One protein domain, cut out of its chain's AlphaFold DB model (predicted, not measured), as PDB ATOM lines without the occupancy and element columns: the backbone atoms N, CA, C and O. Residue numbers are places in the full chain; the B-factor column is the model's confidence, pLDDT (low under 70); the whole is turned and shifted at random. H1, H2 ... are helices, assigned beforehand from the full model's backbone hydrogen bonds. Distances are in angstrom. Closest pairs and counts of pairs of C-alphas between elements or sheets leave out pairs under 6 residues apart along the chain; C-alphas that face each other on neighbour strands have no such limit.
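Overview. This is residues 6 to 63 of the 116 residues of an uncharacterized protein of Streptomyces sioyaensis (UniProt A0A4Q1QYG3). The longest helix, H1, and the shorter H2 stand on opposite sides of an open frame, joined by a long loop. A second long loop runs back from H2 through the gap between them, and at its end residues 58 to 63, with the small helix H3, stick out. The printed part has 58 residues with three named helices, H1, H2 and H3 in chain order, and no named strand; the class is all helix, though helices hold 27 of the 58 residues, under half. The whole is only just loose, close to compact, with a radius of gyration of the C-alphas of 12.6 A and spans of 29 by 28 by 22 A.

Arrangement. H1, residues 9 to 21, touches no helix. It is apart from H2, residues 35 to 44, with no C-alpha of the one within 8 A of the other. H3, residues 58 to 61, is by the same measure apart from both H1 and H2. Residues 58 to 63, of which 58 to 61 belong to H3, stand free, with no C-alpha 8 or more residues away along the chain within 10 A. In H1 and H2 every O i to N i+4 pair is within hydrogen-bond range; H3 is too short for such a pair, and its one O i to N i+3 pair is within range.

Along the chain. H1 begins at C-alpha 9 (60.408, -48.277, -1.672) and measures 18.1 A from first to last C-alpha. H2 measures 14.1 A and ends at C-alpha 44 (38.565, -36.693, 10.294). H3 measures 5.0 A and ends at C-alpha 61 (45.801, -53.318, 10.360).

Size, cuts and confidence. The two C-alphas farthest apart, those of Ala 10 and Ala 48, are 32.4 A apart. The printed part has no cut. Both links, residues 22 to 34 and residues 45 to 57, are long. The mean pLDDT of the printed part is 84.6, and residue 6 and residues 47 to 49 are under 70.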
ATOM      1  N   ARG A   6      61.311 -43.205   0.176       66.50
ATOM      2  CA  ARG A   6      62.593 -43.386   0.881       66.50
ATOM      3  C   ARG A   6      62.500 -44.322   2.091       66.50
ATOM      4  O   ARG A   6      63.491 -44.946   2.437       66.50
ATOM      5  N   THR A   7      61.330 -44.405   2.720       72.62
ATOM      6  CA  THR A   7      61.083 -45.201   3.927       72.62
ATOM      7  C   THR A   7      60.725 -46.642   3.579       72.62
ATOM      8  O   THR A   7      61.148 -47.560   4.270       72.62
ATOM      9  N   ASN A   8      59.958 -46.863   2.506       74.06
ATOM     10  CA  ASN A   8      59.587 -48.209   2.068       74.06
ATOM     11  C   ASN A   8      59.355 -48.260   0.554       74.06
ATOM     12  O   ASN A   8      58.222 -48.224   0.071       74.06
ATOM     13  N   ARG A   9      60.451 -48.323  -0.206       83.94
ATOM     14  CA  ARG A   9      60.408 -48.277  -1.672       83.94
ATOM     15  C   ARG A   9      59.586 -49.415  -2.275       83.94
ATOM     16  O   ARG A   9      58.829 -49.159  -3.199       83.94
ATOM     17  N   ALA A  10      59.721 -50.632  -1.749       85.19
ATOM     18  CA  ALA A  10      59.031 -51.805  -2.280       85.19
ATOM     19  C   ALA A  10      57.507 -51.668  -2.171       85.19
ATOM     20  O   ALA A  10      56.805 -51.899  -3.149       85.19
ATOM     21  N   LEU A  11      57.002 -51.216  -1.016       85.19
ATOM     22  CA  LEU A  11      55.573 -50.964  -0.840       85.19
ATOM     23  C   LEU A  11      55.088 -49.851  -1.768       85.19
ATOM     24  O   LEU A  11      54.027 -49.972  -2.374       85.19
ATOM     25  N   VAL A  12      55.865 -48.769  -1.882       87.19
ATOM     26  CA  VAL A  12      55.470 -47.643  -2.728       87.19
ATOM     27  C   VAL A  12      55.390 -48.039  -4.196       87.19
ATOM     28  O   VAL A  12      54.391 -47.750  -4.849       87.19
ATOM     29  N   ASP A  13      56.421 -48.717  -4.694       89.75
ATOM     30  CA  ASP A  13      56.496 -49.142  -6.087       89.75
ATOM     31  C   ASP A  13      55.381 -50.166  -6.397       89.75
ATOM     32  O   ASP A  13      54.724 -50.039  -7.428       89.75
ATOM     33  N   LEU A  14      55.083 -51.097  -5.476       90.56
ATOM     34  CA  LEU A  14      53.979 -52.060  -5.608       90.56
ATOM     35  C   LEU A  14      52.614 -51.369  -5.751       90.56
ATOM     36  O   LEU A  14      51.852 -51.686  -6.660       90.56
ATOM     37  N   VAL A  15      52.303 -50.416  -4.870       90.19
ATOM     38  CA  VAL A  15      51.004 -49.722  -4.869       90.19
ATOM     39  C   VAL A  15      50.848 -48.848  -6.105       90.19
ATOM     40  O   VAL A  15      49.802 -48.868  -6.743       90.19
ATOM     41  N   VAL A  16      51.887 -48.088  -6.460       91.00
ATOM     42  CA  VAL A  16      51.849 -47.214  -7.638       91.00
ATOM     43  C   VAL A  16      51.688 -48.039  -8.911       91.00
ATOM     44  O   VAL A  16      50.870 -47.676  -9.751       91.00
ATOM     45  N   HIS A  17      52.409 -49.156  -9.034       91.00
ATOM     46  CA  HIS A  17      52.257 -50.061 -10.169       91.00
ATOM     47  C   HIS A  17      50.841 -50.653 -10.234       91.00
ATOM     48  O   HIS A  17      50.214 -50.609 -11.284       91.00
ATOM     49  N   ALA A  18      50.283 -51.105  -9.107       91.06
ATOM     50  CA  ALA A  18      48.919 -51.632  -9.063       91.06
ATOM     51  C   ALA A  18      47.852 -50.595  -9.460       91.06
ATOM     52  O   ALA A  18      46.905 -50.922 -10.172       91.06
ATOM     53  N   CYS A  19      48.002 -49.335  -9.039       91.31
ATOM     54  CA  CYS A  19      47.123 -48.257  -9.489       91.31
ATOM     55  C   CYS A  19      47.234 -48.038 -11.005       91.31
ATOM     56  O   CYS A  19      46.213 -47.897 -11.679       91.31
ATOM     57  N   GLN A  20      48.461 -48.047 -11.541       92.12
ATOM     58  CA  GLN A  20      48.709 -47.876 -12.974       92.12
ATOM     59  C   GLN A  20      48.058 -48.988 -13.801       92.12
ATOM     60  O   GLN A  20      47.390 -48.683 -14.784       92.12
ATOM     61  N   GLU A  21      48.175 -50.247 -13.370       91.50
ATOM     62  CA  GLU A  21      47.491 -51.387 -13.998       91.50
ATOM     63  C   GLU A  21      45.959 -51.249 -13.928       91.50
ATOM     64  O   GLU A  21      45.248 -51.644 -14.849       91.50
ATOM     65  N   ALA A  22      45.435 -50.620 -12.870       90.00
ATOM     66  CA  ALA A  22      44.018 -50.275 -12.738       90.00
ATOM     67  C   ALA A  22      43.602 -49.016 -13.533       90.00
ATOM     68  O   ALA A  22      42.442 -48.605 -13.469       90.00
ATOM     69  N   GLY A  23      44.523 -48.391 -14.272       93.56
ATOM     70  CA  GLY A  23      44.255 -47.247 -15.145       93.56
ATOM     71  C   GLY A  23      44.272 -45.879 -14.460       93.56
ATOM     72  O   GLY A  23      43.812 -44.908 -15.062       93.56
ATOM     73  N   PHE A  24      44.789 -45.759 -13.231       90.06
ATOM     74  CA  PHE A  24      44.886 -44.468 -12.538       90.06
ATOM     75  C   PHE A  24      46.220 -44.265 -11.804       90.06
ATOM     76  O   PHE A  24      46.923 -45.199 -11.444       90.06
ATOM     77  N   GLY A  25      46.588 -43.009 -11.551       88.19
ATOM     78  CA  GLY A  25      47.729 -42.662 -10.702       88.19
ATOM     79  C   GLY A  25      47.251 -42.162  -9.338       88.19
ATOM     80  O   GLY A  25      46.371 -41.301  -9.307       88.19
ATOM     81  N   PRO A  26      47.800 -42.644  -8.210       86.56
ATOM     82  CA  PRO A  26      47.412 -42.130  -6.905       86.56
ATOM     83  C   PRO A  26      47.918 -40.689  -6.742       86.56
ATOM     84  O   PRO A  26      49.099 -40.411  -6.963       86.56
ATOM     85  N   VAL A  27      47.042 -39.772  -6.326       85.56
ATOM     86  CA  VAL A  27      47.423 -38.382  -6.027       85.56
ATOM     87  C   VAL A  27      48.047 -38.321  -4.625       85.56
ATOM     88  O   VAL A  27      47.423 -38.775  -3.661       85.56
ATOM     89  N   PRO A  28      49.274 -37.788  -4.465       81.00
ATOM     90  CA  PRO A  28      49.877 -37.636  -3.148       81.00
ATOM     91  C   PRO A  28      49.061 -36.682  -2.269       81.00
ATOM     92  O   PRO A  28      48.901 -35.509  -2.590       81.00
ATOM     93  N   GLY A  29      48.562 -37.196  -1.145       80.94
ATOM     94  CA  GLY A  29      47.938 -36.381  -0.102       80.94
ATOM     95  C   GLY A  29      48.962 -35.679   0.805       80.94
ATOM     96  O   GLY A  29      50.172 -35.871   0.639       80.94
ATOM     97  N   PRO A  30      48.492 -34.908   1.799       80.56
ATOM     98  CA  PRO A  30      49.353 -34.282   2.799       80.56
ATOM     99  C   PRO A  30      50.166 -35.316   3.590       80.56
ATOM    100  O   PRO A  30      49.706 -36.431   3.853       80.56
ATOM    101  N   SER A  31      51.384 -34.926   3.968       79.38
ATOM    102  CA  SER A  31      52.293 -35.740   4.775       79.38
ATOM    103  C   SER A  31      52.080 -35.514   6.265       79.38
ATOM    104  O   SER A  31      52.190 -34.381   6.731       79.38
ATOM    105  N   PHE A  32      51.870 -36.599   7.006       79.88
ATOM    106  CA  PHE A  32      51.759 -36.589   8.464       79.88
ATOM    107  C   PHE A  32      52.990 -37.246   9.103       79.88
ATOM    108  O   PHE A  32      53.667 -38.061   8.474       79.88
ATOM    109  N   GLY A  33      53.317 -36.846  10.335       76.88
ATOM    110  CA  GLY A  33      54.551 -37.251  11.021       76.88
ATOM    111  C   GLY A  33      54.556 -38.706  11.497       76.88
ATOM    112  O   GLY A  33      55.625 -39.300  11.634       76.88
ATOM    113  N   SER A  34      53.376 -39.290  11.704       84.62
ATOM    114  CA  SER A  34      53.199 -40.673  12.141       84.62
ATOM    115  C   SER A  34      52.056 -41.369  11.393       84.62
ATOM    116  O   SER A  34      51.237 -40.737  10.712       84.62
ATOM    117  N   LEU A  35      51.998 -42.700  11.512       84.38
ATOM    118  CA  LEU A  35      50.873 -43.473  10.991       84.38
ATOM    119  C   LEU A  35      49.574 -43.127  11.733       84.38
ATOM    120  O   LEU A  35      48.550 -42.966  11.080       84.38
ATOM    121  N   ASP A  36      49.619 -42.940  13.052       86.50
ATOM    122  CA  ASP A  36      48.436 -42.589  13.847       86.50
ATOM    123  C   ASP A  36      47.871 -41.218  13.452       86.50
ATOM    124  O   ASP A  36      46.661 -41.085  13.269       86.50
ATOM    125  N   ASP A  37      48.733 -40.224  13.207       87.69
ATOM    126  CA  ASP A  37      48.313 -38.915  12.680       87.69
ATOM    127  C   ASP A  37      47.680 -39.057  11.292       87.69
ATOM    128  O   ASP A  37      46.666 -38.427  10.992       87.69
ATOM    129  N   THR A  38      48.252 -39.924  10.448       89.06
ATOM    130  CA  THR A  38      47.714 -40.213   9.113       89.06
ATOM    131  C   THR A  38      46.318 -40.828   9.206       89.06
ATOM    132  O   THR A  38      45.413 -40.411   8.484       89.06
ATOM    133  N   LEU A  39      46.125 -41.816  10.083       88.81
ATOM    134  CA  LEU A  39      44.842 -42.500  10.252       88.81
ATOM    135  C   LEU A  39      43.801 -41.587  10.909       88.81
ATOM    136  O   LEU A  39      42.639 -41.600  10.509       88.81
ATOM    137  N   THR A  40      44.224 -40.741  11.848       89.62
ATOM    138  CA  THR A  40      43.374 -39.712  12.461       89.62
ATOM    139  C   THR A  40      42.902 -38.701  11.422       89.62
ATOM    140  O   THR A  40      41.714 -38.394  11.366       89.62
ATOM    141  N   ALA A  41      43.797 -38.225  10.549       88.62
ATOM    142  CA  ALA A  41      43.438 -37.314   9.467       88.62
ATOM    143  C   ALA A  41      42.465 -37.956   8.463       88.62
ATOM    144  O   ALA A  41      41.512 -37.310   8.035       88.62
ATOM    145  N   ILE A  42      42.659 -39.238   8.137       89.56
ATOM    146  CA  ILE A  42      41.722 -40.004   7.303       89.56
ATOM    147  C   ILE A  42      40.342 -40.090   7.971       89.56
ATOM    148  O   ILE A  42      39.340 -39.810   7.323       89.56
ATOM    149  N   GLY A  43      40.272 -40.422   9.264       88.44
ATOM    150  CA  GLY A  43      39.000 -40.508   9.996       88.44
ATOM    151  C   GLY A  43      38.311 -39.156  10.228       88.44
ATOM    152  O   GLY A  43      37.095 -39.103  10.440       88.44
ATOM    153  N   ALA A  44      39.072 -38.059  10.188       88.69
ATOM    154  CA  ALA A  44      38.565 -36.693  10.294       88.69
ATOM    155  C   ALA A  44      38.014 -36.142   8.967       88.69
ATOM    156  O   ALA A  44      37.225 -35.197   9.007       88.69
ATOM    157  N   CYS A  45      38.397 -36.730   7.827       83.00
ATOM    158  CA  CYS A  45      37.952 -36.315   6.498       83.00
ATOM    159  C   CYS A  45      36.416 -36.354   6.399       83.00
ATOM    160  O   CYS A  45      35.774 -37.328   6.808       83.00
ATOM    161  N   GLY A  46      35.818 -35.271   5.903       73.06
ATOM    162  CA  GLY A  46      34.370 -35.133   5.768       73.06
ATOM    163  C   GLY A  46      33.847 -35.579   4.395       73.06
ATOM    164  O   GLY A  46      34.627 -35.810   3.478       73.06
ATOM    165  N   PRO A  47      32.515 -35.638   4.204       68.00
ATOM    166  CA  PRO A  47      31.898 -35.992   2.917       68.00
ATOM    167  C   PRO A  47      32.197 -35.009   1.773       68.00
ATOM    168  O   PRO A  47      31.939 -35.327   0.618       68.00
ATOM    169  N   ALA A  48      32.660 -33.800   2.104       66.06
ATOM    170  CA  ALA A  48      32.996 -32.744   1.151       66.06
ATOM    171  C   ALA A  48      34.466 -32.778   0.699       66.06
ATOM    172  O   ALA A  48      34.832 -32.031  -0.206       66.06
ATOM    173  N   ASP A  49      35.293 -33.616   1.325       69.00
ATOM    174  CA  ASP A  49      36.698 -33.770   0.975       69.00
ATOM    175  C   ASP A  49      36.859 -34.949   0.004       69.00
ATOM    176  O   ASP A  49      36.225 -35.995   0.176       69.00
ATOM    177  N   ASP A  50      37.741 -34.813  -0.991       70.50
ATOM    178  CA  ASP A  50      38.191 -35.951  -1.798       70.50
ATOM    179  C   ASP A  50      38.805 -36.995  -0.851       70.50
ATOM    180  O   ASP A  50      39.851 -36.767  -0.242       70.50
ATOM    181  N   GLY A  51      38.109 -38.120  -0.660       77.75
ATOM    182  CA  GLY A  51      38.390 -39.064   0.423       77.75
ATOM    183  C   GLY A  51      39.863 -39.482   0.516       77.75
ATOM    184  O   GLY A  51      40.462 -39.973  -0.445       77.75
ATOM    185  N   LEU A  52      40.451 -39.326   1.705       87.75
ATOM    186  CA  LEU A  52      41.829 -39.728   1.972       87.75
ATOM    187  C   LEU A  52      41.921 -41.229   2.251       87.75
ATOM    188  O   LEU A  52      41.166 -41.786   3.041       87.75
ATOM    189  N   TRP A  53      42.926 -41.877   1.671       89.94
ATOM    190  CA  TRP A  53      43.238 -43.280   1.943       89.94
ATOM    191  C   TRP A  53      44.739 -43.488   2.124       89.94
ATOM    192  O   TRP A  53      45.573 -42.694   1.677       89.94
ATOM    193  N   THR A  54      45.107 -44.569   2.802       90.06
ATOM    194  CA  THR A  54      46.481 -45.071   2.882       90.06
ATOM    195  C   THR A  54      46.465 -46.592   2.837       90.06
ATOM    196  O   THR A  54      45.419 -47.209   3.025       90.06
ATOM    197  N   VAL A  55      47.624 -47.189   2.590       90.06
ATOM    198  CA  VAL A  55      47.815 -48.631   2.719       90.06
ATOM    199  C   VAL A  55      48.669 -48.923   3.937       90.06
ATOM    200  O   VAL A  55      49.638 -48.224   4.237       90.06
ATOM    201  N   VAL A  56      48.322 -50.002   4.618       87.38
ATOM    202  CA  VAL A  56      49.077 -50.547   5.740       87.38
ATOM    203  C   VAL A  56      49.245 -52.044   5.526       87.38
ATOM    204  O   VAL A  56      48.442 -52.679   4.842       87.38
ATOM    205  N   TYR A  57      50.275 -52.631   6.127       86.12
ATOM    206  CA  TYR A  57      50.400 -54.085   6.144       86.12
ATOM    207  C   TYR A  57      49.211 -54.714   6.875       86.12
ATOM    208  O   TYR A  57      48.850 -54.264   7.964       86.12
ATOM    209  N   ALA A  58      48.655 -55.798   6.329       86.81
ATOM    210  CA  ALA A  58      47.506 -56.493   6.916       86.81
ATOM    211  C   ALA A  58      47.757 -56.924   8.374       86.81
ATOM    212  O   ALA A  58      46.888 -56.780   9.231       86.81
ATOM    213  N   ALA A  59      48.975 -57.379   8.686       84.44
ATOM    214  CA  ALA A  59      49.376 -57.726  10.051       84.44
ATOM    215  C   ALA A  59      49.314 -56.535  11.023       84.44
ATOM    216  O   ALA A  59      49.062 -56.724  12.212       84.44
ATOM    217  N   HIS A  60      49.543 -55.320  10.521       84.25
ATOM    218  CA  HIS A  60      49.463 -54.100  11.311       84.25
ATOM    219  C   HIS A  60      48.014 -53.618  11.438       84.25
ATOM    220  O   HIS A  60      47.584 -53.328  12.548       84.25
ATOM    221  N   ALA A  61      47.231 -53.652  10.351       87.69
ATOM    222  CA  ALA A  61      45.801 -53.318  10.360       87.69
ATOM    223  C   ALA A  61      45.020 -54.091  11.435       87.69
ATOM    224  O   ALA A  61      44.237 -53.498  12.165       87.69
ATOM    225  N   ARG A  62      45.300 -55.393  11.605       85.94
ATOM    226  CA  ARG A  62      44.653 -56.244  12.626       85.94
ATOM    227  C   ARG A  62      44.874 -55.790  14.073       85.94
ATOM    228  O   ARG A  62      44.154 -56.232  14.959       85.94
ATOM    229  N   ARG A  63      45.893 -54.968  14.332       86.19
ATOM    230  CA  ARG A  63      46.245 -54.487  15.678       86.19
ATOM    231  C   ARG A  63      45.817 -53.044  15.921       86.19
ATOM    232  O   ARG A  63      45.894 -52.584  17.056       86.19
TER     233      ARG A  63